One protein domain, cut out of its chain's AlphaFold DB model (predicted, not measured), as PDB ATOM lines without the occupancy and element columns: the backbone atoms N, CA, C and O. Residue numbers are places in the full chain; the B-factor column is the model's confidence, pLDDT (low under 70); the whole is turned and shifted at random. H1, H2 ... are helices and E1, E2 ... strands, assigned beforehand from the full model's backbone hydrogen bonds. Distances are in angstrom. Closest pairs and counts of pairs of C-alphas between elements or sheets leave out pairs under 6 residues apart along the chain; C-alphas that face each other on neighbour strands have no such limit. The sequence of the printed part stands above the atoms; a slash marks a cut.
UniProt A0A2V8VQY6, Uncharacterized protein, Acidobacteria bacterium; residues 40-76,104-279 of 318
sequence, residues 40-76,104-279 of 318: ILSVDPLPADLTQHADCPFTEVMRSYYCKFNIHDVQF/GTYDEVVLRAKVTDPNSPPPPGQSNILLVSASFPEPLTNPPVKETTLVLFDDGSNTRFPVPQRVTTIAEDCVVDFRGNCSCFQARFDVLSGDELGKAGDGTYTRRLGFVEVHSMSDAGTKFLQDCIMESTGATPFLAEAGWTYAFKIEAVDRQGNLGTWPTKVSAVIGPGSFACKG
ATOM      1  N   ILE A  40     -34.780   3.587   3.885       96.69
ATOM      2  CA  ILE A  40     -33.861   4.021   2.835       96.69
ATOM      3  C   ILE A  40     -32.749   4.804   3.538       96.69
ATOM      4  O   ILE A  40     -33.010   5.821   4.178       96.69
ATOM      5  N   LEU A  41     -31.533   4.269   3.503       96.25
ATOM      6  CA  LEU A  41     -30.357   4.811   4.183       96.25
ATOM      7  C   LEU A  41     -29.715   5.936   3.375       96.25
ATOM      8  O   LEU A  41     -29.283   6.939   3.939       96.25
ATOM      9  N   SER A  42     -29.659   5.760   2.058       96.56
ATOM     10  CA  SER A  42     -29.119   6.744   1.133       96.56
ATOM     11  C   SER A  42     -29.738   6.586  -0.246       96.56
ATOM     12  O   SER A  42     -30.168   5.498  -0.633       96.56
ATOM     13  N   VAL A  43     -29.734   7.684  -0.990       96.19
ATOM     14  CA  VAL A  43     -29.957   7.703  -2.430       96.19
ATOM     15  C   VAL A  43     -28.815   8.494  -3.040       96.19
ATOM     16  O   VAL A  43     -28.504   9.585  -2.552       96.19
ATOM     17  N   ASP A  44     -28.181   7.937  -4.064       94.19
ATOM     18  CA  ASP A  44     -27.046   8.593  -4.700       94.19
ATOM     19  C   ASP A  44     -27.504   9.865  -5.427       94.19
ATOM     20  O   ASP A  44     -28.566   9.877  -6.063       94.19
ATOM     21  N   PRO A  45     -26.729  10.959  -5.336       90.00
ATOM     22  CA  PRO A  45     -27.007  12.144  -6.124       90.00
ATOM     23  C   PRO A  45     -26.799  11.834  -7.607       90.00
ATOM     24  O   PRO A  45     -25.855  11.141  -7.985       90.00
ATOM     25  N   LEU A  46     -27.662  12.394  -8.449       91.69
ATOM     26  CA  LEU A  46     -27.475  12.327  -9.892       91.69
ATOM     27  C   LEU A  46     -26.341  13.272 -10.317       91.69
ATOM     28  O   LEU A  46     -26.192  14.347  -9.720       91.69
ATOM     29  N   PRO A  47     -25.525  12.887 -11.313       88.56
ATOM     30  CA  PRO A  47     -24.470  13.749 -11.822       88.56
ATOM     31  C   PRO A  47     -25.061  14.979 -12.524       88.56
ATOM     32  O   PRO A  47     -26.220  14.993 -12.932       88.56
ATOM     33  N   ALA A  48     -24.248  16.032 -12.641       82.94
ATOM     34  CA  ALA A  48     -24.655  17.271 -13.304       82.94
ATOM     35  C   ALA A  48     -24.743  17.129 -14.831       82.94
ATOM     36  O   ALA A  48     -25.540  17.821 -15.454       82.94
ATOM     37  N   ASP A  49     -23.919  16.253 -15.406       89.25
ATOM     38  CA  ASP A  49     -23.960  15.877 -16.814       89.25
ATOM     39  C   ASP A  49     -24.476  14.443 -16.917       89.25
ATOM     40  O   ASP A  49     -23.900  13.522 -16.328       89.25
ATOM     41  N   LEU A  50     -25.602  14.290 -17.608       92.94
ATOM     42  CA  LEU A  50     -26.281  13.019 -17.839       92.94
ATOM     43  C   LEU A  50     -26.086  12.543 -19.283       92.94
ATOM     44  O   LEU A  50     -26.479  11.419 -19.597       92.94
ATOM     45  N   THR A  51     -25.458  13.364 -20.129       93.31
ATOM     46  CA  THR A  51     -25.389  13.148 -21.571       93.31
ATOM     47  C   THR A  51     -24.643  11.858 -21.876       93.31
ATOM     48  O   THR A  51     -23.511  11.638 -21.442       93.31
ATOM     49  N   GLN A  52     -25.282  11.003 -22.654       93.06
ATOM     50  CA  GLN A  52     -24.731   9.787 -23.221       93.06
ATOM     51  C   GLN A  52     -24.883   9.814 -24.738       93.06
ATOM     52  O   GLN A  52     -25.708  10.541 -25.297       93.06
ATOM     53  N   HIS A  53     -24.089   8.978 -25.397       91.12
ATOM     54  CA  HIS A  53     -24.127   8.784 -26.839       91.12
ATOM     55  C   HIS A  53     -24.625   7.376 -27.158       91.12
ATOM     56  O   HIS A  53     -24.206   6.408 -26.522       91.12
ATOM     57  N   ALA A  54     -25.500   7.275 -28.151       89.38
ATOM     58  CA  ALA A  54     -25.927   6.015 -28.743       89.38
ATOM     59  C   ALA A  54     -25.559   6.016 -30.228       89.38
ATOM     60  O   ALA A  54     -25.691   7.038 -30.903       89.38
ATOM     61  N   ASP A  55     -25.081   4.876 -30.712       87.62
ATOM     62  CA  ASP A  55     -24.578   4.699 -32.069       87.62
ATOM     63  C   ASP A  55     -24.823   3.254 -32.505       87.62
ATOM     64  O   ASP A  55     -24.400   2.317 -31.818       87.62
ATOM     65  N   CYS A  56     -25.554   3.082 -33.608       87.62
ATOM     66  CA  CYS A  56     -26.024   1.778 -34.051       87.62
ATOM     67  C   CYS A  56     -25.989   1.617 -35.581       87.62
ATOM     68  O   CYS A  56     -26.414   2.514 -36.321       87.62
ATOM     69  N   PRO A  57     -25.555   0.443 -36.083       88.50
ATOM     70  CA  PRO A  57     -25.641   0.104 -37.497       88.50
ATOM     71  C   PRO A  57     -27.067  -0.328 -37.874       88.50
ATOM     72  O   PRO A  57     -27.541  -1.380 -37.464       88.50
ATOM     73  N   PHE A  58     -27.726   0.441 -38.739       89.50
ATOM     74  CA  PHE A  58     -29.089   0.182 -39.227       89.50
ATOM     75  C   PHE A  58     -29.134  -0.397 -40.650       89.50
ATOM     76  O   PHE A  58     -30.206  -0.591 -41.225       89.50
ATOM     77  N   THR A  59     -27.978  -0.723 -41.233       89.12
ATOM     78  CA  THR A  59     -27.873  -1.304 -42.583       89.12
ATOM     79  C   THR A  59     -28.754  -2.542 -42.765       89.12
ATOM     80  O   THR A  59     -29.467  -2.652 -43.762       89.12
ATOM     81  N   GLU A  60     -28.744  -3.470 -41.806       86.94
ATOM     82  CA  GLU A  60     -29.531  -4.705 -41.912       86.94
ATOM     83  C   GLU A  60     -31.026  -4.465 -41.668       86.94
ATOM     84  O   GLU A  60     -31.855  -5.058 -42.357       86.94
ATOM     85  N   VAL A  61     -31.383  -3.509 -40.805       88.25
ATOM     86  CA  VAL A  61     -32.771  -3.037 -40.645       88.25
ATOM     87  C   VAL A  61     -33.313  -2.490 -41.966       88.25
ATOM     88  O   VAL A  61     -34.419  -2.826 -42.396       88.25
ATOM     89  N   MET A  62     -32.512  -1.697 -42.677       90.69
ATOM     90  CA  MET A  62     -32.911  -1.151 -43.970       90.69
ATOM     91  C   MET A  62     -32.916  -2.205 -45.079       90.69
ATOM     92  O   MET A  62     -33.784  -2.174 -45.951       90.69
ATOM     93  N   ARG A  63     -32.016  -3.195 -45.037       89.56
ATOM     94  CA  ARG A  63     -32.058  -4.347 -45.954       89.56
ATOM     95  C   ARG A  63     -33.364  -5.124 -45.787       89.56
ATOM     96  O   ARG A  63     -34.030  -5.445 -46.773       89.56
ATOM     97  N   SER A  64     -33.751  -5.356 -44.539       85.38
ATOM     98  CA  SER A  64     -35.022  -5.951 -44.133       85.38
ATOM     99  C   SER A  64     -36.232  -5.159 -44.643       85.38
ATOM    100  O   SER A  64     -37.145  -5.739 -45.239       85.38
ATOM    101  N   TYR A  65     -36.205  -3.828 -44.515       88.62
ATOM    102  CA  TYR A  65     -37.231  -2.945 -45.075       88.62
ATOM    103  C   TYR A  65     -37.384  -3.122 -46.592       88.62
ATOM    104  O   TYR A  65     -38.496  -3.337 -47.077       88.62
ATOM    105  N   TYR A  66     -36.284  -3.088 -47.347       90.38
ATOM    106  CA  TYR A  66     -36.313  -3.257 -48.805       90.38
ATOM    107  C   TYR A  66     -36.775  -4.650 -49.236       90.38
ATOM    108  O   TYR A  66     -37.518  -4.788 -50.214       90.38
ATOM    109  N   CYS A  67     -36.425  -5.679 -48.470       87.06
ATOM    110  CA  CYS A  67     -36.846  -7.039 -48.762       87.06
ATOM    111  C   CYS A  67     -38.376  -7.215 -48.721       87.06
ATOM    112  O   CYS A  67     -38.926  -7.976 -49.519       87.06
ATOM    113  N   LYS A  68     -39.094  -6.459 -47.874       84.44
ATOM    114  CA  LYS A  68     -40.572  -6.421 -47.861       84.44
ATOM    115  C   LYS A  68     -41.170  -5.995 -49.212       84.44
ATOM    116  O   LYS A  68     -42.310  -6.342 -49.517       84.44
ATOM    117  N   PHE A  69     -40.407  -5.266 -50.023       85.94
ATOM    118  CA  PHE A  69     -40.791  -4.811 -51.359       85.94
ATOM    119  C   PHE A  69     -40.182  -5.667 -52.483       85.94
ATOM    120  O   PHE A  69     -40.184  -5.244 -53.638       85.94
ATOM    121  N   ASN A  70     -39.695  -6.874 -52.167       86.56
ATOM    122  CA  ASN A  70     -39.009  -7.791 -53.088       86.56
ATOM    123  C   ASN A  70     -37.720  -7.210 -53.700       86.56
ATOM    124  O   ASN A  70     -37.383  -7.495 -54.849       86.56
ATOM    125  N   ILE A  71     -37.005  -6.381 -52.935       89.94
ATOM    126  CA  ILE A  71     -35.689  -5.852 -53.302       89.94
ATOM    127  C   ILE A  71     -34.654  -6.531 -52.395       89.94
ATOM    128  O   ILE A  71     -34.499  -6.156 -51.234       89.94
ATOM    129  N   HIS A  72     -33.970  -7.560 -52.899       87.00
ATOM    130  CA  HIS A  72     -33.118  -8.449 -52.083       87.00
ATOM    131  C   HIS A  72     -31.622  -8.119 -52.178       87.00
ATOM    132  O   HIS A  72     -30.826  -8.421 -51.293       87.00
ATOM    133  N   ASP A  73     -31.251  -7.483 -53.272       88.44
ATOM    134  CA  ASP A  73     -29.910  -7.244 -53.783       88.44
ATOM    135  C   ASP A  73     -29.568  -5.751 -53.707       88.44
ATOM    136  O   ASP A  73     -28.910  -5.184 -54.579       88.44
ATOM    137  N   VAL A  74     -30.047  -5.114 -52.633       92.50
ATOM    138  CA  VAL A  74     -29.772  -3.712 -52.337       92.50
ATOM    139  C   VAL A  74     -28.313  -3.510 -51.924       92.50
ATOM    140  O   VAL A  74     -27.771  -4.223 -51.067       92.50
ATOM    141  N   GLN A  75     -27.686  -2.514 -52.537       92.31
ATOM    142  CA  GLN A  75     -26.360  -2.013 -52.219       92.31
ATOM    143  C   GLN A  75     -26.501  -0.603 -51.662       92.31
ATOM    144  O   GLN A  75     -26.938   0.312 -52.357       92.31
ATOM    145  N   PHE A  76     -26.139  -0.448 -50.394       90.62
ATOM    146  CA  PHE A  76     -26.091   0.853 -49.741       90.62
ATOM    147  C   PHE A  76     -24.880   1.629 -50.236       90.62
ATOM    148  O   PHE A  76     -23.828   1.038 -50.489       90.62
ATOM    149  N   GLY A 104     -26.940   9.500 -31.907       87.62
ATOM    150  CA  GLY A 104     -27.665  10.493 -31.149       87.62
ATOM    151  C   GLY A 104     -27.158  10.642 -29.734       87.62
ATOM    152  O   GLY A 104     -26.354   9.847 -29.241       87.62
ATOM    153  N   THR A 105     -27.656  11.681 -29.080       91.62
ATOM    154  CA  THR A 105     -27.438  11.916 -27.656       91.62
ATOM    155  C   THR A 105     -28.740  11.788 -26.892       91.62
ATOM    156  O   THR A 105     -29.809  12.163 -27.379       91.62
ATOM    157  N   TYR A 106     -28.628  11.252 -25.685       93.06
ATOM    158  CA  TYR A 106     -29.718  11.079 -24.736       93.06
ATOM    159  C   TYR A 106     -29.183  11.299 -23.324       93.06
ATOM    160  O   TYR A 106     -27.979  11.205 -23.110       93.06
ATOM    161  N   ASP A 107     -30.059  11.532 -22.355       94.94
ATOM    162  CA  ASP A 107     -29.636  11.630 -20.960       94.94
ATOM    163  C   ASP A 107     -29.871  10.321 -20.219       94.94
ATOM    164  O   ASP A 107     -30.982   9.788 -20.200       94.94
ATOM    165  N   GLU A 108     -28.837   9.804 -19.562       94.38
ATOM    166  CA  GLU A 108     -28.943   8.606 -18.742       94.38
ATOM    167  C   GLU A 108     -29.102   8.951 -17.263       94.38
ATOM    168  O   GLU A 108     -28.256   9.598 -16.648       94.38
ATOM    169  N   VAL A 109     -30.169   8.437 -16.655       93.62
ATOM    170  CA  VAL A 109     -30.383   8.497 -15.210       93.62
ATOM    171  C   VAL A 109     -30.179   7.107 -14.626       93.62
ATOM    172  O   VAL A 109     -30.919   6.168 -14.932       93.62
ATOM    173  N   VAL A 110     -29.202   6.992 -13.730       92.19
ATOM    174  CA  VAL A 110     -28.981   5.793 -12.917       92.19
ATOM    175  C   VAL A 110     -29.428   6.088 -11.493       92.19
ATOM    176  O   VAL A 110     -28.779   6.828 -10.759       92.19
ATOM    177  N   LEU A 111     -30.555   5.506 -11.098       93.69
ATOM    178  CA  LEU A 111     -31.041   5.587  -9.727       93.69
ATOM    179  C   LEU A 111     -30.354   4.514  -8.893       93.69
ATOM    180  O   LEU A 111     -30.299   3.357  -9.308       93.69
ATOM    181  N   ARG A 112     -29.874   4.894  -7.709       94.12
ATOM    182  CA  ARG A 112     -29.290   3.975  -6.733       94.12
ATOM    183  C   ARG A 112     -29.766   4.318  -5.331       94.12
ATOM    184  O   ARG A 112     -29.596   5.447  -4.882       94.12
ATOM    185  N   ALA A 113     -30.347   3.341  -4.643       95.69
ATOM    186  CA  ALA A 113     -30.857   3.496  -3.288       95.69
ATOM    187  C   ALA A 113     -30.330   2.382  -2.380       95.69
ATOM    188  O   ALA A 113     -30.486   1.201  -2.686       95.69
ATOM    189  N   LYS A 114     -29.748   2.750  -1.235       95.31
ATOM    190  CA  LYS A 114     -29.394   1.794  -0.185       95.31
ATOM    191  C   LYS A 114     -30.575   1.626   0.756       95.31
ATOM    192  O   LYS A 114     -31.004   2.593   1.385       95.31
ATOM    193  N   VAL A 115     -31.081   0.409   0.886       95.06
ATOM    194  CA  VAL A 115     -32.281   0.098   1.663       95.06
ATOM    195  C   VAL A 115     -31.985  -1.030   2.644       95.06
ATOM    196  O   VAL A 115     -31.283  -1.992   2.334       95.06
ATOM    197  N   THR A 116     -32.517  -0.908   3.854       93.38
ATOM    198  CA  THR A 116     -32.466  -1.951   4.881       93.38
ATOM    199  C   THR A 116     -33.839  -2.135   5.509       93.38
ATOM    200  O   THR A 116     -34.638  -1.205   5.548       93.38
ATOM    201  N   ASP A 117     -34.109  -3.320   6.039       91.31
ATOM    202  CA  ASP A 117     -35.305  -3.599   6.824       91.31
ATOM    203  C   ASP A 117     -34.867  -4.122   8.204       91.31
ATOM    204  O   ASP A 117     -34.192  -5.160   8.256       91.31
ATOM    205  N   PRO A 118     -35.224  -3.428   9.308       88.69
ATOM    206  CA  PRO A 118     -34.859  -3.821  10.671       88.69
ATOM    207  C   PRO A 118     -35.312  -5.230  11.076       88.69
ATOM    208  O   PRO A 118     -34.722  -5.823  11.977       88.69
ATOM    209  N   ASN A 119     -36.349  -5.761  10.430       88.00
ATOM    210  CA  ASN A 119     -36.904  -7.082  10.699       88.00
ATOM    211  C   ASN A 119     -36.269  -8.178   9.828       88.00
ATOM    212  O   ASN A 119     -36.681  -9.335   9.939       88.00
ATOM    213  N   SER A 120     -35.313  -7.852   8.949       85.06
ATOM    214  CA  SER A 120     -34.646  -8.850   8.102       85.06
ATOM    215  C   SER A 120     -33.898  -9.881   8.954       85.06
ATOM    216  O   SER A 120     -33.078  -9.497   9.795       85.06
ATOM    217  N   PRO A 121     -34.142 -11.191   8.761       73.94
ATOM    218  CA  PRO A 121     -33.440 -12.218   9.514       73.94
ATOM    219  C   PRO A 121     -31.951 -12.264   9.124       73.94
ATOM    220  O   PRO A 121     -31.625 -12.237   7.937       73.94
ATOM    221  N   PRO A 122     -31.021 -12.387  10.087       67.88
ATOM    222  CA  PRO A 122     -29.653 -12.804   9.777       67.88
ATOM    223  C   PRO A 122     -29.677 -14.256   9.249       67.88
ATOM    224  O   PRO A 122     -30.443 -15.060   9.791       67.88
ATOM    225  N   PRO A 123     -28.863 -14.650   8.240       64.56
ATOM    226  CA  PRO A 123     -27.627 -14.035   7.726       64.56
ATOM    227  C   PRO A 123     -27.828 -13.130   6.478       64.56
ATOM    228  O   PRO A 123     -28.923 -13.106   5.917       64.56
ATOM    229  N   PRO A 124     -26.787 -12.399   6.012       57.09
ATOM    230  CA  PRO A 124     -26.876 -11.521   4.837       57.09
ATOM    231  C   PRO A 124     -27.351 -12.294   3.597       57.09
ATOM    232  O   PRO A 124     -26.794 -13.338   3.266       57.09
ATOM    233  N   GLY A 125     -28.409 -11.799   2.950       58.53
ATOM    234  CA  GLY A 125     -29.029 -12.406   1.765       58.53
ATOM    235  C   GLY A 125     -30.525 -12.719   1.906       58.53
ATOM    236  O   GLY A 125     -31.196 -12.933   0.902       58.53
ATOM    237  N   GLN A 126     -31.087 -12.702   3.121       69.69
ATOM    238  CA  GLN A 126     -32.538 -12.820   3.336       69.69
ATOM    239  C   GLN A 126     -33.155 -11.468   3.697       69.69
ATOM    240  O   GLN A 126     -33.629 -11.254   4.808       69.69
ATOM    241  N   SER A 127     -33.142 -10.539   2.742       82.75
ATOM    242  CA  SER A 127     -33.839  -9.262   2.899       82.75
ATOM    243  C   SER A 127     -35.355  -9.477   3.016       82.75
ATOM    244  O   SER A 127     -35.945 -10.234   2.236       82.75
ATOM    245  N   ASN A 128     -35.994  -8.808   3.980       89.44
ATOM    246  CA  ASN A 128     -37.459  -8.705   4.052       89.44
ATOM    247  C   ASN A 128     -38.031  -7.628   3.123       89.44
ATOM    248  O   ASN A 128     -39.251  -7.519   3.002       89.44
ATOM    249  N   ILE A 129     -37.171  -6.886   2.426       92.06
ATOM    250  CA  ILE A 129     -37.586  -5.954   1.384       92.06
ATOM    251  C   ILE A 129     -38.244  -6.759   0.257       92.06
ATOM    252  O   ILE A 129     -37.692  -7.742  -0.241       92.06
ATOM    253  N   LEU A 130     -39.456  -6.355  -0.114       92.19
ATOM    254  CA  LEU A 130     -40.234  -6.943  -1.199       92.19
ATOM    255  C   LEU A 130     -40.025  -6.176  -2.506       92.19
ATOM    256  O   LEU A 130     -39.887  -6.790  -3.560       92.19
ATOM    257  N   LEU A 131     -40.042  -4.847  -2.434       94.75
ATOM    258  CA  LEU A 131     -39.976  -3.969  -3.595       94.75
ATOM    259  C   LEU A 131     -39.252  -2.679  -3.229       94.75
ATOM    260  O   LEU A 131     -39.559  -2.067  -2.209       94.75
ATOM    261  N   VAL A 132     -38.356  -2.233  -4.100       96.44
ATOM    262  CA  VAL A 132     -37.882  -0.849  -4.122       96.44
ATOM    263  C   VAL A 132     -38.282  -0.260  -5.460       96.44
ATOM    264  O   VAL A 132     -38.068  -0.873  -6.507       96.44
ATOM    265  N   SER A 133     -38.903   0.910  -5.430       96.94
ATOM    266  CA  SER A 133     -39.408   1.567  -6.624       96.94
ATOM    267  C   SER A 133     -39.065   3.041  -6.651       96.94
ATOM    268  O   SER A 133     -39.026   3.707  -5.616       96.94
ATOM    269  N   ALA A 134     -38.883   3.555  -7.859       95.75
ATOM    270  CA  ALA A 134     -38.842   4.978  -8.124       95.75
ATOM    271  C   ALA A 134     -40.009   5.363  -9.022       95.75
ATOM    272  O   ALA A 134     -40.382   4.606  -9.917       95.75
ATOM    273  N   SER A 135     -40.579   6.539  -8.815       94.75
ATOM    274  CA  SER A 135     -41.657   7.034  -9.656       94.75
ATOM    275  C   SER A 135     -41.505   8.507  -9.989       94.75
ATOM    276  O   SER A 135     -40.930   9.280  -9.220       94.75
ATOM    277  N   PHE A 136     -41.999   8.895 -11.160       91.81
ATOM    278  CA  PHE A 136     -41.958  10.271 -11.644       91.81
ATOM    279  C   PHE A 136     -43.211  10.589 -12.476       91.81
ATOM    280  O   PHE A 136     -43.758   9.699 -13.134       91.81
ATOM    281  N   PRO A 137     -43.694  11.843 -12.457       86.56
ATOM    282  CA  PRO A 137     -44.797  12.267 -13.314       86.56
ATOM    283  C   PRO A 137     -44.340  12.348 -14.778       86.56
ATOM    284  O   PRO A 137     -43.276  12.895 -15.060       86.56
ATOM    285  N   GLU A 138     -45.148  11.839 -15.709       79.12
ATOM    286  CA  GLU A 138     -44.902  11.960 -17.150       79.12
ATOM    287  C   GLU A 138     -45.278  13.373 -17.633       79.12
ATOM    288  O   GLU A 138     -46.464  13.724 -17.616       79.12
ATOM    289  N   PRO A 139     -44.311  14.192 -18.089       68.38
ATOM    290  CA  PRO A 139     -44.574  15.594 -18.413       68.38
ATOM    291  C   PRO A 139     -45.320  15.799 -19.731       68.38
ATOM    292  O   PRO A 139     -45.959  16.827 -19.921       68.38
ATOM    293  N   LEU A 140     -45.311  14.797 -20.615       67.06
ATOM    294  CA  LEU A 140     -45.916  14.868 -21.952       67.06
ATOM    295  C   LEU A 140     -47.455  14.828 -21.942       67.06
ATOM    296  O   LEU A 140     -48.089  14.864 -22.994       67.06
ATOM    297  N   THR A 141     -48.077  14.763 -20.764       60.28
ATOM    298  CA  THR A 141     -49.519  14.971 -20.594       60.28
ATOM    299  C   THR A 141     -49.729  16.261 -19.809       60.28
ATOM    300  O   THR A 141     -49.100  16.449 -18.773       60.28
ATOM    301  N   ASN A 142     -50.580  17.172 -20.295       58.56
ATOM    302  CA  ASN A 142     -50.904  18.417 -19.589       58.56
ATOM    303  C   ASN A 142     -52.396  18.448 -19.192       58.56
ATOM    304  O   ASN A 142     -53.247  18.503 -20.085       58.56
ATOM    305  N   PRO A 143     -52.733  18.433 -17.884       63.28
ATOM    306  CA  PRO A 143     -51.816  18.295 -16.743       63.28
ATOM    307  C   PRO A 143     -51.172  16.894 -16.694       63.28
ATOM    308  O   PRO A 143     -51.735  15.978 -17.290       63.28
ATOM    309  N   PRO A 144     -50.040  16.694 -15.986       62.97
ATOM    310  CA  PRO A 144     -49.439  15.372 -15.815       62.97
ATOM    311  C   PRO A 144     -50.412  14.468 -15.057       62.97
ATOM    312  O   PRO A 144     -50.532  14.558 -13.835       62.97
ATOM    313  N   VAL A 145     -51.174  13.640 -15.774       66.88
ATOM    314  CA  VAL A 145     -52.184  12.756 -15.155       66.88
ATOM    315  C   VAL A 145     -51.578  11.395 -14.814       66.88
ATOM    316  O   VAL A 145     -52.150  10.634 -14.035       66.88
ATOM    317  N   LYS A 146     -50.418  11.077 -15.395       81.56
ATOM    318  CA  LYS A 146     -49.811   9.752 -15.334       81.56
ATOM    319  C   LYS A 146     -48.472   9.788 -14.608       81.56
ATOM    320  O   LYS A 146     -47.603  10.599 -14.908       81.56
ATOM    321  N   GLU A 147     -48.324   8.886 -13.647       87.06
ATOM    322  CA  GLU A 147     -47.071   8.613 -12.954       87.06
ATOM    323  C   GLU A 147     -46.486   7.318 -13.528       87.06
ATOM    324  O   GLU A 147     -47.179   6.301 -13.614       87.06
ATOM    325  N   THR A 148     -45.224   7.360 -13.950       90.50
ATOM    326  CA  THR A 148     -44.463   6.152 -14.278       90.50
ATOM    327  C   THR A 148     -43.826   5.630 -12.997       90.50
ATOM    328  O   THR A 148     -43.162   6.383 -12.287       90.50
ATOM    329  N   THR A 149     -43.986   4.334 -12.721       93.00
ATOM    330  CA  THR A 149     -43.312   3.629 -11.621       93.00
ATOM    331  C   THR A 149     -42.333   2.606 -12.181       93.00
ATOM    332  O   THR A 149     -42.652   1.852 -13.100       93.00
ATOM    333  N   LEU A 150     -41.142   2.572 -11.602       91.56
ATOM    334  CA  LEU A 150     -40.013   1.745 -11.992       91.56
ATOM    335  C   LEU A 150     -39.599   0.877 -10.816       91.56
ATOM    336  O   LEU A 150     -39.496   1.368  -9.694       91.56
ATOM    337  N   VAL A 151     -39.312  -0.390 -11.085       93.12
ATOM    338  CA  VAL A 151     -38.718  -1.300 -10.102       93.12
ATOM    339  C   VAL A 151     -37.202  -1.129 -10.128       93.12
ATOM    340  O   VAL A 151     -36.610  -1.107 -11.210       93.12
ATOM    341  N   LEU A 152     -36.587  -1.000  -8.954       93.38
ATOM    342  CA  LEU A 152     -35.137  -1.049  -8.777       93.38
ATOM    343  C   LEU A 152     -34.742  -2.460  -8.322       93.38
ATOM    344  O   LEU A 152     -35.478  -3.103  -7.571       93.38
ATOM    345  N   PHE A 153     -33.583  -2.932  -8.772       91.06
ATOM    346  CA  PHE A 153     -33.123  -4.310  -8.589       91.06
ATOM    347  C   PHE A 153     -31.856  -4.363  -7.727       91.06
ATOM    348  O   PHE A 153     -31.022  -3.475  -7.831       91.06
ATOM    349  N   ASP A 154     -31.763  -5.392  -6.883       88.69
ATOM    350  CA  ASP A 154     -30.602  -5.789  -6.054       88.69
ATOM    351  C   ASP A 154     -30.362  -7.299  -6.285       88.69
ATOM    352  O   ASP A 154     -30.320  -8.122  -5.365       88.69
ATOM    353  N   ASP A 155     -30.386  -7.704  -7.557       79.50
ATOM    354  CA  ASP A 155     -30.252  -9.098  -7.990       79.50
ATOM    355  C   ASP A 155     -28.798  -9.473  -8.334       79.50
ATOM    356  O   ASP A 155     -28.503 -10.633  -8.639       79.50
ATOM    357  N   GLY A 156     -27.873  -8.512  -8.233       76.69
ATOM    358  CA  GLY A 156     -26.446  -8.651  -8.500       76.69
ATOM    359  C   GLY A 156     -26.133  -9.021  -9.941       76.69
ATOM    360  O   GLY A 156     -25.087  -9.632 -10.204       76.69
ATOM    361  N   SER A 157     -27.048  -8.733 -10.862       77.44
ATOM    362  CA  SER A 157     -26.974  -9.172 -12.245       77.44
ATOM    363  C   SER A 157     -27.521  -8.119 -13.207       77.44
ATOM    364  O   SER A 157     -28.353  -7.287 -12.870       77.44
ATOM    365  N   ASN A 158     -27.099  -8.193 -14.467       80.38
ATOM    366  CA  ASN A 158     -27.747  -7.453 -15.545       80.38
ATOM    367  C   ASN A 158     -28.879  -8.303 -16.130       80.38
ATOM    368  O   ASN A 158     -28.772  -8.797 -17.256       80.38
ATOM    369  N   THR A 159     -29.938  -8.521 -15.345       84.19
ATOM    370  CA  THR A 159     -31.146  -9.206 -15.822       84.19
ATOM    371  C   THR A 159     -31.668  -8.500 -17.068       84.19
ATOM    372  O   THR A 159     -31.809  -7.276 -17.092       84.19
ATOM    373  N   ARG A 160     -31.942  -9.289 -18.109       88.19
ATOM    374  CA  ARG A 160     -32.433  -8.821 -19.406       88.19
ATOM    375  C   ARG A 160     -33.952  -8.874 -19.436       88.19
ATOM    376  O   ARG A 160     -34.550  -9.915 -19.165       88.19
ATOM    377  N   PHE A 161     -34.565  -7.756 -19.787       88.75
ATOM    378  CA  PHE A 161     -35.997  -7.623 -19.986       88.75
ATOM    379  C   PHE A 161     -36.248  -7.388 -21.476       88.75
ATOM    380  O   PHE A 161     -35.861  -6.338 -21.989       88.75
ATOM    381  N   PRO A 162     -36.898  -8.324 -22.184       91.75
ATOM    382  CA  PRO A 162     -37.182  -8.136 -23.596       91.75
ATOM    383  C   PRO A 162     -38.280  -7.080 -23.768       91.75
ATOM    384  O   PRO A 162     -39.421  -7.276 -23.336       91.75
ATOM    385  N   VAL A 163     -37.947  -5.969 -24.418       92.00
ATOM    386  CA  VAL A 163     -38.856  -4.858 -24.724       92.00
ATOM    387  C   VAL A 163     -39.063  -4.792 -26.239       92.00
ATOM    388  O   VAL A 163     -38.088  -4.838 -26.982       92.00
ATOM    389  N   PRO A 164     -40.313  -4.714 -26.732       92.50
ATOM    390  CA  PRO A 164     -40.565  -4.544 -28.160       92.50
ATOM    391  C   PRO A 164     -39.957  -3.243 -28.694       92.50
ATOM    392  O   PRO A 164     -40.016  -2.220 -28.007       92.50
ATOM    393  N   GLN A 165     -39.463  -3.275 -29.932       91.50
ATOM    394  CA  GLN A 165     -38.958  -2.093 -30.637       91.50
ATOM    395  C   GLN A 165     -40.002  -0.946 -30.643       91.50
ATOM    396  O   GLN A 165     -41.213  -1.185 -30.597       91.50
ATOM    397  N   ARG A 166     -39.580   0.310 -30.695       90.62
ATOM    398  CA  ARG A 166     -40.428   1.510 -30.683       90.62
ATOM    399  C   ARG A 166     -40.898   1.872 -32.080       90.62
ATOM    400  O   ARG A 166     -42.038   2.327 -32.233       90.62
ATOM    401  N   VAL A 167     -40.069   1.658 -33.095       86.25
ATOM    402  CA  VAL A 167     -40.443   1.859 -34.495       86.25
ATOM    403  C   VAL A 167     -41.386   0.743 -34.924       86.25
ATOM    404  O   VAL A 167     -40.992  -0.398 -35.068       86.25
ATOM    405  N   THR A 168     -42.663   1.021 -35.164       82.25
ATOM    406  CA  THR A 168     -43.614  -0.032 -35.580       82.25
ATOM    407  C   THR A 168     -43.771  -0.156 -37.095       82.25
ATOM    408  O   THR A 168     -44.356  -1.124 -37.577       82.25
ATOM    409  N   THR A 169     -43.273   0.819 -37.856       76.06
ATOM    410  CA  THR A 169     -43.407   0.888 -39.320       76.06
ATOM    411  C   THR A 169     -42.359   0.052 -40.051       76.06
ATOM    412  O   THR A 169     -42.652  -0.496 -41.118       76.06
ATOM    413  N   ILE A 170     -41.168  -0.084 -39.462       82.44
ATOM    414  CA  ILE A 170     -40.062  -0.899 -39.962       82.44
ATOM    415  C   ILE A 170     -39.801  -2.012 -38.949       82.44
ATOM    416  O   ILE A 170     -39.385  -1.764 -37.827       82.44
ATOM    417  N   ALA A 171     -40.128  -3.241 -39.335       84.06
ATOM    418  CA  ALA A 171     -39.900  -4.437 -38.536       84.06
ATOM    419  C   ALA A 171     -38.464  -4.934 -38.744       84.06
ATOM    420  O   ALA A 171     -38.046  -5.085 -39.891       84.06
ATOM    421  N   GLU A 172     -37.731  -5.170 -37.654       83.50
ATOM    422  CA  GLU A 172     -36.290  -5.465 -37.708       83.50
ATOM    423  C   GLU A 172     -35.966  -6.965 -37.624       83.50
ATOM    424  O   GLU A 172     -34.918  -7.396 -38.101       83.50
ATOM    425  N   ASP A 173     -36.882  -7.784 -37.097       85.00
ATOM    426  CA  ASP A 173     -36.727  -9.241 -37.035       85.00
ATOM    427  C   ASP A 173     -37.345  -9.892 -38.280       85.00
ATOM    428  O   ASP A 173     -38.540 -10.200 -38.322       85.00
ATOM    429  N   CYS A 174     -36.546 -10.037 -39.336       83.88
ATOM    430  CA  CYS A 174     -36.997 -10.574 -40.616       83.88
ATOM    431  C   CYS A 174     -36.468 -11.977 -40.891       83.88
ATOM    432  O   CYS A 174     -35.278 -12.263 -40.786       83.88
ATOM    433  N   VAL A 175     -37.367 -12.837 -41.369       85.75
ATOM    434  CA  VAL A 175     -37.046 -14.175 -41.862       85.75
ATOM    435  C   VAL A 175     -37.279 -14.217 -43.366       85.75
ATOM    436  O   VAL A 175     -38.362 -13.872 -43.843       85.75
ATOM    437  N   VAL A 176     -36.266 -14.667 -44.108       83.50
ATOM    438  CA  VAL A 176     -36.356 -14.917 -45.552       83.50
ATOM    439  C   VAL A 176     -36.740 -16.376 -45.776       83.50
ATOM    440  O   VAL A 176     -36.061 -17.283 -45.289       83.50
ATOM    441  N   ASP A 177     -37.827 -16.626 -46.504       85.69
ATOM    442  CA  ASP A 177     -38.207 -17.986 -46.883       85.69
ATOM    443  C   ASP A 177     -37.342 -18.531 -48.041       85.69
ATOM    444  O   ASP A 177     -36.559 -17.828 -48.678       85.69
ATOM    445  N   PHE A 178     -37.502 -19.817 -48.361       86.06
ATOM    446  CA  PHE A 178     -36.768 -20.471 -49.455       86.06
ATOM    447  C   PHE A 178     -37.095 -19.922 -50.859       86.06
ATOM    448  O   PHE A 178     -36.458 -20.322 -51.835       86.06
ATOM    449  N   ARG A 179     -38.112 -19.063 -50.986       84.69
ATOM    450  CA  ARG A 179     -38.514 -18.380 -52.223       84.69
ATOM    451  C   ARG A 179     -38.023 -16.932 -52.265       84.69
ATOM    452  O   ARG A 179     -38.283 -16.261 -53.258       84.69
ATOM    453  N   GLY A 180     -37.331 -16.469 -51.224       79.62
ATOM    454  CA  GLY A 180     -36.861 -15.095 -51.091       79.62
ATOM    455  C   GLY A 180     -37.867 -14.144 -50.442       79.62
ATOM    456  O   GLY A 180     -37.535 -12.981 -50.263       79.62
ATOM    457  N   ASN A 181     -39.069 -14.583 -50.049       84.88
ATOM    458  CA  ASN A 181     -40.034 -13.674 -49.425       84.88
ATOM    459  C   ASN A 181     -39.611 -13.345 -47.993       84.88
ATOM    460  O   ASN A 181     -39.355 -14.249 -47.194       84.88
ATOM    461  N   CYS A 182     -39.627 -12.060 -47.648       86.69
ATOM    462  CA  CYS A 182     -39.382 -11.609 -46.286       86.69
ATOM    463  C   CYS A 182     -40.666 -11.530 -45.464       86.69
ATOM    464  O   CYS A 182     -41.632 -10.865 -45.841       86.69
ATOM    465  N   SER A 183     -40.643 -12.173 -44.300       88.38
ATOM    466  CA  SER A 183     -41.624 -11.987 -43.232       88.38
ATOM    467  C   SER A 183     -40.941 -11.293 -42.064       88.38
ATOM    468  O   SER A 183     -40.060 -11.876 -41.442       88.38
ATOM    469  N   CYS A 184     -41.339 -10.052 -41.794       85.88
ATOM    470  CA  CYS A 184     -40.728  -9.209 -40.776       85.88
ATOM    471  C   CYS A 184     -41.656  -9.006 -39.584       85.88
ATOM    472  O   CYS A 184     -42.845  -8.718 -39.751       85.88
ATOM    473  N   PHE A 185     -41.091  -9.112 -38.389       87.81
ATOM    474  CA  PHE A 185     -41.762  -8.957 -37.112       87.81
ATOM    475  C   PHE A 185     -41.085  -7.871 -36.284       87.81
ATOM    476  O   PHE A 185     -39.929  -7.506 -36.491       87.81
ATOM    477  N   GLN A 186     -41.845  -7.336 -35.337       89.19
ATOM    478  CA  GLN A 186     -41.317  -6.393 -34.370       89.19
ATOM    479  C   GLN A 186     -40.235  -7.090 -33.533       89.19
ATOM    480  O   GLN A 186     -40.535  -8.061 -32.832       89.19
ATOM    481  N   ALA A 187     -39.006  -6.589 -33.601       89.56
ATOM    482  CA  ALA A 187     -37.902  -7.073 -32.800       89.56
ATOM    483  C   ALA A 187     -38.142  -6.803 -31.312       89.56
ATOM    484  O   ALA A 187     -39.002  -6.009 -30.897       89.56
ATOM    485  N   ARG A 188     -37.369  -7.512 -30.494       92.25
ATOM    486  CA  ARG A 188     -37.317  -7.320 -29.050       92.25
ATOM    487  C   ARG A 188     -35.879  -7.069 -28.647       92.25
ATOM    488  O   ARG A 188     -35.019  -7.904 -28.911       92.25
ATOM    489  N   PHE A 189     -35.660  -5.955 -27.970       91.50
ATOM    490  CA  PHE A 189     -34.363  -5.578 -27.441       91.50
ATOM    491  C   PHE A 189     -34.290  -5.892 -25.953       91.50
ATOM    492  O   PHE A 189     -35.253  -5.692 -25.208       91.50
ATOM    493  N   ASP A 190     -33.141  -6.399 -25.522       90.50
ATOM    494  CA  ASP A 190     -32.884  -6.712 -24.123       90.50
ATOM    495  C   ASP A 190     -32.466  -5.441 -23.374       90.50
ATOM    496  O   ASP A 190     -31.300  -5.051 -23.409       90.50
ATOM    497  N   VAL A 191     -33.390  -4.826 -22.632       90.44
ATOM    498  CA  VAL A 191     -33.013  -3.772 -21.675       90.44
ATOM    499  C   VAL A 191     -32.554  -4.396 -20.362       90.44
ATOM    500  O   VAL A 191     -33.048  -5.445 -19.947       90.44
ATOM    501  N   LEU A 192     -31.613  -3.759 -19.683       88.31
ATOM    502  CA  LEU A 192     -30.970  -4.288 -18.486       88.31
ATOM    503  C   LEU A 192     -31.615  -3.726 -17.212       88.31
ATOM    504  O   LEU A 192     -32.121  -2.601 -17.188       88.31
ATOM    505  N   SER A 193     -31.572  -4.501 -16.123       82.25
ATOM    506  CA  SER A 193     -31.891  -4.020 -14.766       82.25
ATOM    507  C   SER A 193     -31.034  -2.810 -14.381       82.25
ATOM    508  O   SER A 193     -31.554  -1.857 -13.799       82.25
ATOM    509  N   GLY A 194     -29.755  -2.832 -14.771       81.00
ATOM    510  CA  GLY A 194     -28.752  -1.828 -14.419       81.00
ATOM    511  C   GLY A 194     -28.048  -2.103 -13.087       81.00
ATOM    512  O   GLY A 194     -27.440  -1.180 -12.548       81.00
ATOM    513  N   ASP A 195     -28.142  -3.334 -12.569       82.94
ATOM    514  CA  ASP A 195     -27.606  -3.696 -11.258       82.94
ATOM    515  C   ASP A 195     -26.124  -4.063 -11.240       82.94
ATOM    516  O   ASP A 195     -25.527  -4.475 -12.239       82.94
ATOM    517  N   GLU A 196     -25.493  -3.847 -10.085       80.50
ATOM    518  CA  GLU A 196     -24.064  -4.068  -9.923       80.50
ATOM    519  C   GLU A 196     -23.747  -5.566  -9.918       80.50
ATOM    520  O   GLU A 196     -24.100  -6.315  -9.005       80.50
ATOM    521  N   LEU A 197     -23.012  -6.002 -10.944       83.69
ATOM    522  CA  LEU A 197     -22.627  -7.400 -11.108       83.69
ATOM    523  C   LEU A 197     -21.904  -7.946  -9.866       83.69
ATOM    524  O   LEU A 197     -20.899  -7.395  -9.412       83.69
ATOM    525  N   GLY A 198     -22.389  -9.080  -9.359       77.38
ATOM    526  CA  GLY A 198     -21.776  -9.810  -8.250       77.38
ATOM    527  C   GLY A 198     -22.088  -9.264  -6.854       77.38
ATOM    528  O   GLY A 198     -21.447  -9.702  -5.898       77.38
ATOM    529  N   LYS A 199     -23.053  -8.343  -6.717       82.25
ATOM    530  CA  LYS A 199     -23.439  -7.730  -5.431       82.25
ATOM    531  C   LYS A 199     -24.884  -8.007  -4.999       82.25
ATOM    532  O   LYS A 199     -25.482  -7.204  -4.301       82.25
ATOM    533  N   ALA A 200     -25.422  -9.165  -5.380       80.75
ATOM    534  CA  ALA A 200     -26.807  -9.531  -5.089       80.75
ATOM    535  C   ALA A 200     -27.120  -9.508  -3.586       80.75
ATOM    536  O   ALA A 200     -26.399 -10.118  -2.785       80.75
ATOM    537  N   GLY A 201     -28.239  -8.884  -3.224       80.81
ATOM    538  CA  GLY A 201     -28.736  -8.837  -1.854       80.81
ATOM    539  C   GLY A 201     -27.850  -8.022  -0.915       80.81
ATOM    540  O   GLY A 201     -27.880  -8.255   0.300       80.81
ATOM    541  N   ASP A 202     -27.043  -7.101  -1.447       81.50
ATOM    542  CA  ASP A 202     -26.215  -6.232  -0.614       81.50
ATOM    543  C   ASP A 202     -27.049  -5.103   0.028       81.50
ATOM    544  O   ASP A 202     -26.575  -4.449   0.965       81.50
ATOM    545  N   GLY A 203     -28.290  -4.899  -0.428       89.12
ATOM    546  CA  GLY A 203     -29.207  -3.839  -0.019       89.12
ATOM    547  C   GLY A 203     -29.145  -2.593  -0.906       89.12
ATOM    548  O   GLY A 203     -29.687  -1.559  -0.519       89.12
ATOM    549  N   THR A 204     -28.439  -2.631  -2.034       92.31
ATOM    550  CA  THR A 204     -28.325  -1.539  -3.009       92.31
ATOM    551  C   THR A 204     -29.206  -1.853  -4.199       92.31
ATOM    552  O   THR A 204     -28.942  -2.773  -4.955       92.31
ATOM    553  N   TYR A 205     -30.243  -1.049  -4.379       93.00
ATOM    554  CA  TYR A 205     -31.211  -1.222  -5.446       93.00
ATOM    555  C   TYR A 205     -30.932  -0.199  -6.535       93.00
ATOM    556  O   TYR A 205     -30.764   0.989  -6.241       93.00
ATOM    557  N   THR A 206     -30.900  -0.640  -7.785       92.19
ATOM    558  CA  THR A 206     -30.495   0.181  -8.926       92.19
ATOM    559  C   THR A 206     -31.489   0.114 -10.084       92.19
ATOM    560  O   THR A 206     -32.226  -0.861 -10.256       92.19
ATOM    561  N   ARG A 207     -31.535   1.182 -10.888       90.75
ATOM    562  CA  ARG A 207     -32.235   1.187 -12.179       90.75
ATOM    563  C   ARG A 207     -31.598   2.186 -13.139       90.75
ATOM    564  O   ARG A 207     -31.431   3.348 -12.776       90.75
ATOM    565  N   ARG A 208     -31.315   1.748 -14.370       89.75
ATOM    566  CA  ARG A 208     -30.853   2.603 -15.478       89.75
ATOM    567  C   ARG A 208     -32.007   3.003 -16.400       89.75
ATOM    568  O   ARG A 208     -32.824   2.164 -16.788       89.75
ATOM    569  N   LEU A 209     -32.052   4.279 -16.773       91.81
ATOM    570  CA  LEU A 209     -33.073   4.894 -17.625       91.81
ATOM    571  C   LEU A 209     -32.394   5.769 -18.678       91.81
ATOM    572  O   LEU A 209     -31.472   6.498 -18.334       91.81
ATOM    573  N   GLY A 210     -32.876   5.734 -19.918       93.19
ATOM    574  CA  GLY A 210     -32.478   6.676 -20.964       93.19
ATOM    575  C   GLY A 210     -33.627   7.625 -21.281       93.19
ATOM    576  O   GLY A 210     -34.719   7.173 -21.615       93.19
ATOM    577  N   PHE A 211     -33.411   8.927 -21.173       93.06
ATOM    578  CA  PHE A 211     -34.366   9.956 -21.558       93.06
ATOM    579  C   PHE A 211     -33.984  10.503 -22.926       93.06
ATOM    580  O   PHE A 211     -32.916  11.083 -23.108       93.06
ATOM    581  N   VAL A 212     -34.874  10.292 -23.888       91.69
ATOM    582  CA  VAL A 212     -34.722  10.733 -25.271       91.69
ATOM    583  C   VAL A 212     -35.611  11.942 -25.470       91.69
ATOM    584  O   VAL A 212     -36.824  11.853 -25.255       91.69
ATOM    585  N   GLU A 213     -35.015  13.065 -25.855       87.31
ATOM    586  CA  GLU A 213     -35.779  14.256 -26.204       87.31
ATOM    587  C   GLU A 213     -36.766  13.933 -27.335       87.31
ATOM    588  O   GLU A 213     -36.445  13.233 -28.297       87.31
ATOM    589  N   VAL A 214     -37.993  14.432 -27.207       80.12
ATOM    590  CA  VAL A 214     -38.952  14.444 -28.308       80.12
ATOM    591  C   VAL A 214     -38.457  15.456 -29.341       80.12
ATOM    592  O   VAL A 214     -38.666  16.661 -29.191       80.12
ATOM    593  N   HIS A 215     -37.791  14.973 -30.390       66.06
ATOM    594  CA  HIS A 215     -37.269  15.842 -31.443       66.06
ATOM    595  C   HIS A 215     -38.394  16.439 -32.280       66.06
ATOM    596  O   HIS A 215     -39.298  15.744 -32.737       66.06
ATOM    597  N   SER A 216     -38.281  17.733 -32.578       51.00
ATOM    598  CA  SER A 216     -39.209  18.469 -33.444       51.00
ATOM    599  C   SER A 216     -39.126  18.095 -34.933       51.00
ATOM    600  O   SER A 216     -39.932  18.592 -35.716       51.00
ATOM    601  N   MET A 217     -38.167  17.249 -35.345       49.53
ATOM    602  CA  MET A 217     -37.903  16.971 -36.766       49.53
ATOM    603  C   MET A 217     -38.581  15.703 -37.310       49.53
ATOM    604  O   MET A 217     -39.001  15.735 -38.462       49.53
ATOM    605  N   SER A 218     -38.768  14.636 -36.515       63.84
ATOM    606  CA  SER A 218     -39.792  13.606 -36.780       63.84
ATOM    607  C   SER A 218     -39.991  12.628 -35.612       63.84
ATOM    608  O   SER A 218     -39.041  12.181 -34.961       63.84
ATOM    609  N   ASP A 219     -41.243  12.206 -35.405       73.19
ATOM    610  CA  ASP A 219     -41.604  11.106 -34.496       73.19
ATOM    611  C   ASP A 219     -40.856   9.801 -34.828       73.19
ATOM    612  O   ASP A 219     -40.678   8.942 -33.962       73.19
ATOM    613  N   ALA A 220     -40.447   9.621 -36.088       79.00
ATOM    614  CA  ALA A 220     -39.758   8.428 -36.562       79.00
ATOM    615  C   ALA A 220     -38.299   8.381 -36.081       79.00
ATOM    616  O   ALA A 220     -37.907   7.390 -35.464       79.00
ATOM    617  N   GLY A 221     -37.529   9.463 -36.262       82.00
ATOM    618  CA  GLY A 221     -36.131   9.532 -35.814       82.00
ATOM    619  C   GLY A 221     -35.986   9.333 -34.303       82.00
ATOM    620  O   GLY A 221     -35.135   8.569 -33.851       82.00
ATOM    621  N   THR A 222     -36.902   9.917 -33.521       86.81
ATOM    622  CA  THR A 222     -36.949   9.723 -32.061       86.81
ATOM    623  C   THR A 222     -37.106   8.245 -31.691       86.81
ATOM    624  O   THR A 222     -36.405   7.744 -30.816       86.81
ATOM    625  N   LYS A 223     -37.997   7.511 -32.370       89.56
ATOM    626  CA  LYS A 223     -38.217   6.079 -32.105       89.56
ATOM    627  C   LYS A 223     -37.014   5.229 -32.505       89.56
ATOM    628  O   LYS A 223     -36.654   4.334 -31.748       89.56
ATOM    629  N   PHE A 224     -36.369   5.539 -33.631       89.94
ATOM    630  CA  PHE A 224     -35.133   4.868 -34.041       89.94
ATOM    631  C   PHE A 224     -34.015   5.052 -33.015       89.94
ATOM    632  O   PHE A 224     -33.333   4.090 -32.668       89.94
ATOM    633  N   LEU A 225     -33.866   6.258 -32.459       91.19
ATOM    634  CA  LEU A 225     -32.901   6.496 -31.387       91.19
ATOM    635  C   LEU A 225     -33.231   5.689 -30.124       91.19
ATOM    636  O   LEU A 225     -32.333   5.126 -29.507       91.19
ATOM    637  N   GLN A 226     -34.511   5.586 -29.749       93.44
ATOM    638  CA  GLN A 226     -34.923   4.744 -28.621       93.44
ATOM    639  C   GLN A 226     -34.583   3.265 -28.842       93.44
ATOM    640  O   GLN A 226     -34.149   2.607 -27.896       93.44
ATOM    641  N   ASP A 227     -34.768   2.757 -30.060       92.88
ATOM    642  CA  ASP A 227     -34.393   1.391 -30.433       92.88
ATOM    643  C   ASP A 227     -32.881   1.186 -30.356       92.88
ATOM    644  O   ASP A 227     -32.425   0.266 -29.675       92.88
ATOM    645  N   CYS A 228     -32.103   2.128 -30.890       92.25
ATOM    646  CA  CYS A 228     -30.650   2.108 -30.764       92.25
ATOM    647  C   CYS A 228     -30.165   2.143 -29.309       92.25
ATOM    648  O   CYS A 228     -29.239   1.422 -28.947       92.25
ATOM    649  N   ILE A 229     -30.791   2.934 -28.435       93.38
ATOM    650  CA  ILE A 229     -30.439   2.971 -27.006       93.38
ATOM    651  C   ILE A 229     -30.701   1.614 -26.344       93.38
ATOM    652  O   ILE A 229     -29.865   1.125 -25.582       93.38
ATOM    653  N   MET A 230     -31.838   0.977 -26.644       93.62
ATOM    654  CA  MET A 230     -32.128  -0.355 -26.105       93.62
ATOM    655  C   MET A 230     -31.125  -1.397 -26.598       93.62
ATOM    656  O   MET A 230     -30.696  -2.230 -25.805       93.62
ATOM    657  N   GLU A 231     -30.743  -1.346 -27.873       90.69
ATOM    658  CA  GLU A 231     -29.797  -2.290 -28.466       90.69
ATOM    659  C   GLU A 231     -28.358  -2.083 -27.965       90.69
ATOM    660  O   GLU A 231     -27.707  -3.034 -27.529       90.69
ATOM    661  N   SER A 232     -27.858  -0.846 -28.010       89.38
ATOM    662  CA  SER A 232     -26.444  -0.532 -27.761       89.38
ATOM    663  C   SER A 232     -26.094  -0.402 -26.280       89.38
ATOM    664  O   SER A 232     -25.024  -0.849 -25.862       89.38
ATOM    665  N   THR A 233     -26.974   0.191 -25.465       87.56
ATOM    666  CA  THR A 233     -26.675   0.493 -24.052       87.56
ATOM    667  C   THR A 233     -27.493  -0.344 -23.073       87.56
ATOM    668  O   THR A 233     -27.140  -0.451 -21.890       87.56
ATOM    669  N   GLY A 234     -28.586  -0.951 -23.547       89.62
ATOM    670  CA  GLY A 234     -29.528  -1.693 -22.717       89.62
ATOM    671  C   GLY A 234     -30.322  -0.802 -21.758       89.62
ATOM    672  O   GLY A 234     -30.953  -1.315 -20.834       89.62
ATOM    673  N   ALA A 235     -30.290   0.525 -21.913       90.75
ATOM    674  CA  ALA A 235     -31.096   1.418 -21.089       90.75
ATOM    675  C   ALA A 235     -32.582   1.314 -21.467       90.75
ATOM    676  O   ALA A 235     -32.938   1.066 -22.617       90.75
ATOM    677  N   THR A 236     -33.480   1.523 -20.498       91.19
ATOM    678  CA  THR A 236     -34.918   1.627 -20.798       91.19
ATOM    679  C   THR A 236     -35.231   3.037 -21.305       91.19
ATOM    680  O   THR A 236     -35.081   3.971 -20.514       91.19
ATOM    681  N   PRO A 237     -35.687   3.223 -22.560       92.06
ATOM    682  CA  PRO A 237     -35.908   4.549 -23.112       92.06
ATOM    683  C   PRO A 237     -37.273   5.112 -22.703       92.06
ATOM    684  O   PRO A 237     -38.304   4.431 -22.795       92.06
ATOM    685  N   PHE A 238     -37.273   6.387 -22.332       90.88
ATOM    686  CA  PHE A 238     -38.436   7.225 -22.065       90.88
ATOM    687  C   PHE A 238     -38.366   8.472 -22.936       90.88
ATOM    688  O   PHE A 238     -37.285   8.965 -23.238       90.88
ATOM    689  N   LEU A 239     -39.527   8.975 -23.350       89.44
ATOM    690  CA  LEU A 239     -39.604  10.263 -24.028       89.44
ATOM    691  C   LEU A 239     -39.503  11.390 -23.003       89.44
ATOM    692  O   LEU A 239     -40.075  11.286 -21.914       89.44
ATOM    693  N   ALA A 240     -38.817  12.462 -23.375       88.06
ATOM    694  CA  ALA A 240     -38.634  13.629 -22.537       88.06
ATOM    695  C   ALA A 240     -38.747  14.945 -23.295       88.06
ATOM    696  O   ALA A 240     -38.563  15.011 -24.503       88.06
ATOM    697  N   GLU A 241     -39.035  16.004 -22.551       85.69
ATOM    698  CA  GLU A 241     -38.938  17.375 -23.031       85.69
ATOM    699  C   GLU A 241     -37.641  17.983 -22.489       85.69
ATOM    700  O   GLU A 241     -37.370  17.896 -21.285       85.69
ATOM    701  N   ALA A 242     -36.833  18.576 -23.368       87.38
ATOM    702  CA  ALA A 242     -35.608  19.246 -22.957       87.38
ATOM    703  C   ALA A 242     -35.909  20.432 -22.026       87.38
ATOM    704  O   ALA A 242     -36.892  21.158 -22.173       87.38
ATOM    705  N   GLY A 243     -35.050  20.623 -21.029       88.06
ATOM    706  CA  GLY A 243     -35.222  21.584 -19.942       88.06
ATOM    707  C   GLY A 243     -36.191  21.132 -18.845       88.06
ATOM    708  O   GLY A 243     -36.268  21.790 -17.802       88.06
ATOM    709  N   TRP A 244     -36.910  20.016 -19.019       87.50
ATOM    710  CA  TRP A 244     -37.826  19.526 -17.994       87.50
ATOM    711  C   TRP A 244     -37.079  18.931 -16.795       87.50
ATOM    712  O   TRP A 244     -36.094  18.205 -16.938       87.50
ATOM    713  N   THR A 245     -37.586  19.204 -15.589       91.00
ATOM    714  CA  THR A 245     -37.065  18.621 -14.344       91.00
ATOM    715  C   THR A 245     -37.882  17.398 -13.929       91.00
ATOM    716  O   THR A 245     -39.025  17.513 -13.479       91.00
ATOM    717  N   TYR A 246     -37.277  16.220 -14.014       90.81
ATOM    718  CA  TYR A 246     -37.847  14.967 -13.528       90.81
ATOM    719  C   TYR A 246     -37.539  14.797 -12.051       90.81
ATOM    720  O   TYR A 246     -36.382  14.641 -11.679       90.81
ATOM    721  N   ALA A 247     -38.576  14.817 -11.215       92.50
ATOM    722  CA  ALA A 247     -38.454  14.630  -9.775       92.50
ATOM    723  C   ALA A 247     -38.898  13.214  -9.377       92.50
ATOM    724  O   ALA A 247     -40.096  12.916  -9.343       92.50
ATOM    725  N   PHE A 248     -37.929  12.368  -9.043       94.88
ATOM    726  CA  PHE A 248     -38.105  10.973  -8.662       94.88
ATOM    727  C   PHE A 248     -38.460  10.846  -7.178       94.88
ATOM    728  O   PHE A 248     -37.724  11.302  -6.295       94.88
ATOM    729  N   LYS A 249     -39.590  10.199  -6.899       95.88
ATOM    730  CA  LYS A 249     -39.980   9.720  -5.570       95.88
ATOM    731  C   LYS A 249     -39.463   8.292  -5.406       95.88
ATOM    732  O   LYS A 249     -39.685   7.483  -6.297       95.88
ATOM    733  N   ILE A 250     -38.799   7.981  -4.292       97.75
ATOM    734  CA  ILE A 250     -38.249   6.641  -4.027       97.75
ATOM    735  C   ILE A 250     -38.931   6.038  -2.805       97.75
ATOM    736  O   ILE A 250     -39.022   6.667  -1.746       97.75
ATOM    737  N   GLU A 251     -39.405   4.811  -2.974       97.81
ATOM    738  CA  GLU A 251     -40.217   4.071  -2.017       97.81
ATOM    739  C   GLU A 251     -39.693   2.638  -1.883       97.81
ATOM    740  O   GLU A 251     -39.206   2.043  -2.844       97.81
ATOM    741  N   ALA A 252     -39.790   2.085  -0.679       97.56
ATOM    742  CA  ALA A 252     -39.454   0.704  -0.371       97.56
ATOM    743  C   ALA A 252     -40.605   0.063   0.401       97.56
ATOM    744  O   ALA A 252     -41.149   0.666   1.324       97.56
ATOM    745  N   VAL A 253     -40.962  -1.162   0.038       95.81
ATOM    746  CA  VAL A 253     -42.032  -1.934   0.670       95.81
ATOM    747  C   VAL A 253     -41.449  -3.246   1.172       95.81
ATOM    748  O   VAL A 253     -40.719  -3.916   0.438       95.81
ATOM    749  N   ASP A 254     -41.751  -3.611   2.414       93.56
ATOM    750  CA  ASP A 254     -41.383  -4.914   2.972       93.56
ATOM    751  C   ASP A 254     -42.435  -5.998   2.678       93.56
ATOM    752  O   ASP A 254     -43.522  -5.745   2.151       93.56
ATOM    753  N   ARG A 255     -42.125  -7.247   3.026       90.50
ATOM    754  CA  ARG A 255     -43.036  -8.394   2.857       90.50
ATOM    755  C   ARG A 255     -44.304  -8.314   3.711       90.50
ATOM    756  O   ARG A 255     -45.240  -9.071   3.456       90.50
ATOM    757  N   GLN A 256     -44.338  -7.451   4.722       90.88
ATOM    758  CA  GLN A 256     -45.505  -7.201   5.569       90.88
ATOM    759  C   GLN A 256     -46.366  -6.043   5.037       90.88
ATOM    760  O   GLN A 256     -47.453  -5.808   5.566       90.88
ATOM    761  N   GLY A 257     -45.925  -5.369   3.970       91.00
ATOM    762  CA  GLY A 257     -46.616  -4.249   3.341       91.00
ATOM    763  C   GLY A 257     -46.325  -2.895   3.988       91.00
ATOM    764  O   GLY A 257     -47.023  -1.927   3.685       91.00
ATOM    765  N   ASN A 258     -45.323  -2.791   4.865       93.50
ATOM    766  CA  ASN A 258     -44.912  -1.502   5.405       93.50
ATOM    767  C   ASN A 258     -44.148  -0.699   4.352       93.50
ATOM    768  O   ASN A 258     -43.264  -1.223   3.675       93.50
ATOM    769  N   LEU A 259     -44.457   0.594   4.271       95.12
ATOM    770  CA  LEU A 259     -43.864   1.529   3.323       95.12
ATOM    771  C   LEU A 259     -42.812   2.411   4.007       95.12
ATOM    772  O   LEU A 259     -43.097   3.074   5.004       95.12
ATOM    773  N   GLY A 260     -41.618   2.458   3.425       96.06
ATOM    774  CA  GLY A 260     -40.597   3.468   3.674       96.06
ATOM    775  C   GLY A 260     -40.468   4.400   2.472       96.06
ATOM    776  O   GLY A 260     -40.455   3.947   1.331       96.06
ATOM    777  N   THR A 261     -40.346   5.704   2.711       96.94
ATOM    778  CA  THR A 261     -40.225   6.714   1.646       96.94
ATOM    779  C   THR A 261     -38.998   7.576   1.892       96.94
ATOM    780  O   THR A 261     -38.739   7.989   3.026       96.94
ATOM    781  N   TRP A 262     -38.239   7.863   0.836       97.44
ATOM    782  CA  TRP A 262     -37.125   8.799   0.923       97.44
ATOM    783  C   TRP A 262     -37.685  10.223   1.101       97.44
ATOM    784  O   TRP A 262     -38.590  10.614   0.359       97.44
ATOM    785  N   PRO A 263     -37.216  11.006   2.091       95.00
ATOM    786  CA  PRO A 263     -37.874  12.256   2.477       95.00
ATOM    787  C   PRO A 263     -37.786  13.361   1.419       95.00
ATOM    788  O   PRO A 263     -38.583  14.298   1.451       95.00
ATOM    789  N   THR A 264     -36.828  13.283   0.495       93.44
ATOM    790  CA  THR A 264     -36.639  14.263  -0.577       93.44
ATOM    791  C   THR A 264     -36.806  13.611  -1.941       93.44
ATOM    792  O   THR A 264     -36.551  12.425  -2.113       93.44
ATOM    793  N   LYS A 265     -37.242  14.380  -2.940       93.00
ATOM    794  CA  LYS A 265     -37.203  13.910  -4.329       93.00
ATOM    795  C   LYS A 265     -35.803  14.118  -4.885       93.00
ATOM    796  O   LYS A 265     -35.197  15.160  -4.632       93.00
ATOM    797  N   VAL A 266     -35.315  13.146  -5.643       93.75
ATOM    798  CA  VAL A 266     -34.095  13.307  -6.441       93.75
ATOM    799  C   VAL A 266     -34.502  13.859  -7.794       93.75
ATOM    800  O   VAL A 266     -35.493  13.400  -8.348       93.75
ATOM    801  N   SER A 267     -33.784  14.852  -8.307       92.88
ATOM    802  CA  SER A 267     -34.175  15.536  -9.538       92.88
ATOM    803  C   SER A 267     -33.097  15.449 -10.607       92.88
ATOM    804  O   SER A 267     -31.919  15.606 -10.295       92.88
ATOM    805  N   ALA A 268     -33.518  15.257 -11.854       93.19
ATOM    806  CA  ALA A 268     -32.695  15.377 -13.056       93.19
ATOM    807  C   ALA A 268     -33.286  16.454 -13.964       93.19
ATOM    808  O   ALA A 268     -34.506  16.505 -14.129       93.19
ATOM    809  N   VAL A 269     -32.441  17.293 -14.556       92.56
ATOM    810  CA  VAL A 269     -32.848  18.166 -15.663       92.56
ATOM    811  C   VAL A 269     -32.404  17.480 -16.938       92.56
ATOM    812  O   VAL A 269     -31.220  17.189 -17.065       92.56
ATOM    813  N   ILE A 270     -33.345  17.210 -17.840       90.75
ATOM    814  CA  ILE A 270     -33.020  16.588 -19.123       90.75
ATOM    815  C   ILE A 270     -32.593  17.681 -20.098       90.75
ATOM    816  O   ILE A 270     -33.316  18.660 -20.286       90.75
ATOM    817  N   GLY A 271     -31.401  17.562 -20.659       89.12
ATOM    818  CA  GLY A 271     -30.844  18.430 -21.679       89.12
ATOM    819  C   GLY A 271     -31.406  18.148 -23.076       89.12
ATOM    820  O   GLY A 271     -32.235  17.254 -23.263       89.12
ATOM    821  N   PRO A 272     -30.982  18.942 -24.071       87.69
ATOM    822  CA  PRO A 272     -31.289  18.664 -25.465       87.69
ATOM    823  C   PRO A 272     -30.565  17.394 -25.933       87.69
ATOM    824  O   PRO A 272     -29.382  17.187 -25.652       87.69
ATOM    825  N   GLY A 273     -31.278  16.563 -26.681       85.62
ATOM    826  CA  GLY A 273     -30.738  15.410 -27.380       85.62
ATOM    827  C   GLY A 273     -30.321  15.755 -28.809       85.62
ATOM    828  O   GLY A 273     -30.499  16.863 -29.316       85.62
ATOM    829  N   SER A 274     -29.803  14.761 -29.512       86.25
ATOM    830  CA  SER A 274     -29.475  14.855 -30.932       86.25
ATOM    831  C   SER A 274     -29.824  13.544 -31.616       86.25
ATOM    832  O   SER A 274     -29.838  12.492 -30.985       86.25
ATOM    833  N   PHE A 275     -30.133  13.628 -32.901       86.75
ATOM    834  CA  PHE A 275     -30.324  12.470 -33.756       86.75
ATOM    835  C   PHE A 275     -29.766  12.809 -35.131       86.75
ATOM    836  O   PHE A 275     -30.080  13.866 -35.685       86.75
ATOM    837  N   ALA A 276     -28.975  11.905 -35.684       85.25
ATOM    838  CA  ALA A 276     -28.528  11.960 -37.059       85.25
ATOM    839  C   ALA A 276     -28.596  10.562 -37.673       85.25
ATOM    840  O   ALA A 276     -28.315   9.561 -37.021       85.25
ATOM    841  N   CYS A 277     -28.955  10.517 -38.954       86.19
ATOM    842  CA  CYS A 277     -28.765   9.342 -39.789       86.19
ATOM    843  C   CYS A 277     -27.708   9.662 -40.839       86.19
ATOM    844  O   CYS A 277     -27.737  10.732 -41.452       86.19
ATOM    845  N   LYS A 278     -26.783   8.728 -41.024       86.19
ATOM    846  CA  LYS A 278     -25.584   8.852 -41.846       86.19
ATOM    847  C   LYS A 278     -25.432   7.647 -42.772       86.19
ATOM    848  O   LYS A 278     -26.017   6.588 -42.537       86.19
ATOM    849  N   GLY A 279     -24.605   7.802 -43.804       87.31
ATOM    850  CA  GLY A 279     -24.401   6.787 -44.837       87.31
ATOM    851  C   GLY A 279     -25.304   7.016 -46.046       87.31
ATOM    852  O   GLY A 279     -25.126   7.991 -46.772       87.31
TER     853      GLY A 279
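This is residues 40 to 76 and 104 to 279 of the 318 residues of an uncharacterized protein of Acidobacteria bacterium (UniProt A0A2V8VQY6). Two strongly twisted sheets lie partly face to face as a sandwich, E1 E2 E3 E10 E11 E15 with E4 E5 E12 E13 E14, and beyond the sandwich the first sheet curls round helix H2. The ribbon E6 E9 packs on H2 through E9, and the hairpin E7 and E8 with H1 makes a small head at the far end of this elongated domain. The printed part has 213 residues, with two named helices and 15 named strands in the order E1 E2 H1 E3 to E10 H2 E11 to E15; the class is mostly strand, with strands holding 95 of the 118 residues in named elements, and both large sheets are branched, the first mixed, the second antiparallel. It is only just compact, close to loose, with a radius of gyration of the C-alphas of 20.2 A and spans of 65 by 40 by 28 A.

E1, residues 40 to 43, begins at C-alpha 40 (-33.861, 4.021, 2.835). E2 is 51 to 57, 20.6 A, H1 59 to 67, 12.3 A, and E3 104 to 116, 38.4 A. E4 is 129 to 137, 24.5 A, E5 147 to 152, E6 160 to 164, E7 173 to 176, E8 182 to 185 and E9 188 to 192. E10 is 204 to 213, 29.0 A, H2 219 to 232, 20.3 A, E11 236 to 240 and E12 245 to 254, 29.5 A. E13 is 259 to 261, E14 266 to 269, and E15, 274 to 279, ends at C-alpha 279 (-24.401, 6.787, -44.837).

E1 and E2 lie on one side of E3, with N 41 to O 114 at 2.8 A and N 52 to O 106 at 2.7 A. E10 and E15 lie on the other side, with N 109 to O 209 at 2.9 A and N 105 to O 274 at 3.0 A. E10, H2 and E11 form a strand-helix-strand unit, two parallel neighbour strands with a helix between, its crossover right-handed; N 212 to O 238 is 2.8 A. H2 is on this sheet; its closest C-alphas to E2 are Cys 228 and Cys 56, 5.7 A. In the other sheet E4 has E5 on one side and E12 on the other, with N 150 to O 134 at 2.7 A and N 133 to O 251 at 2.8 A. E13 and E14 lie beside E12, with N 252 to O 260 at 2.8 A and N 248 to O 266 at 2.7 A. The two sheets' facing parts are 9.1 A centre to centre, their strands at 36 degrees. E6 and E9 are antiparallel, with N 161 to O 191 at 2.8 A; the closest C-alphas of E9 and H2 are Val 191 and Met 230, 5.7 A. E8 runs on into E9 at 38 degrees; E7 and E8 have N 175 to O 183 at 2.9 A. The closest C-alphas of H1 and E8 are Cys 67 and Cys 182, 5.8 A, and H1 and H2 are apart. In H1 and H2 every O i to N i+4 pair is within hydrogen-bond range.

The two C-alphas farthest apart, Asp 73 and Asn 119, are 64.9 A apart. Residues 77 to 103 are cut out, with 21.0 A between C-alphas 76 and 104. The links E3 to E4 and E9 to E10 are long. The pLDDT is under 70 at residues 122 to 126, 139 to 145 and 215 to 218.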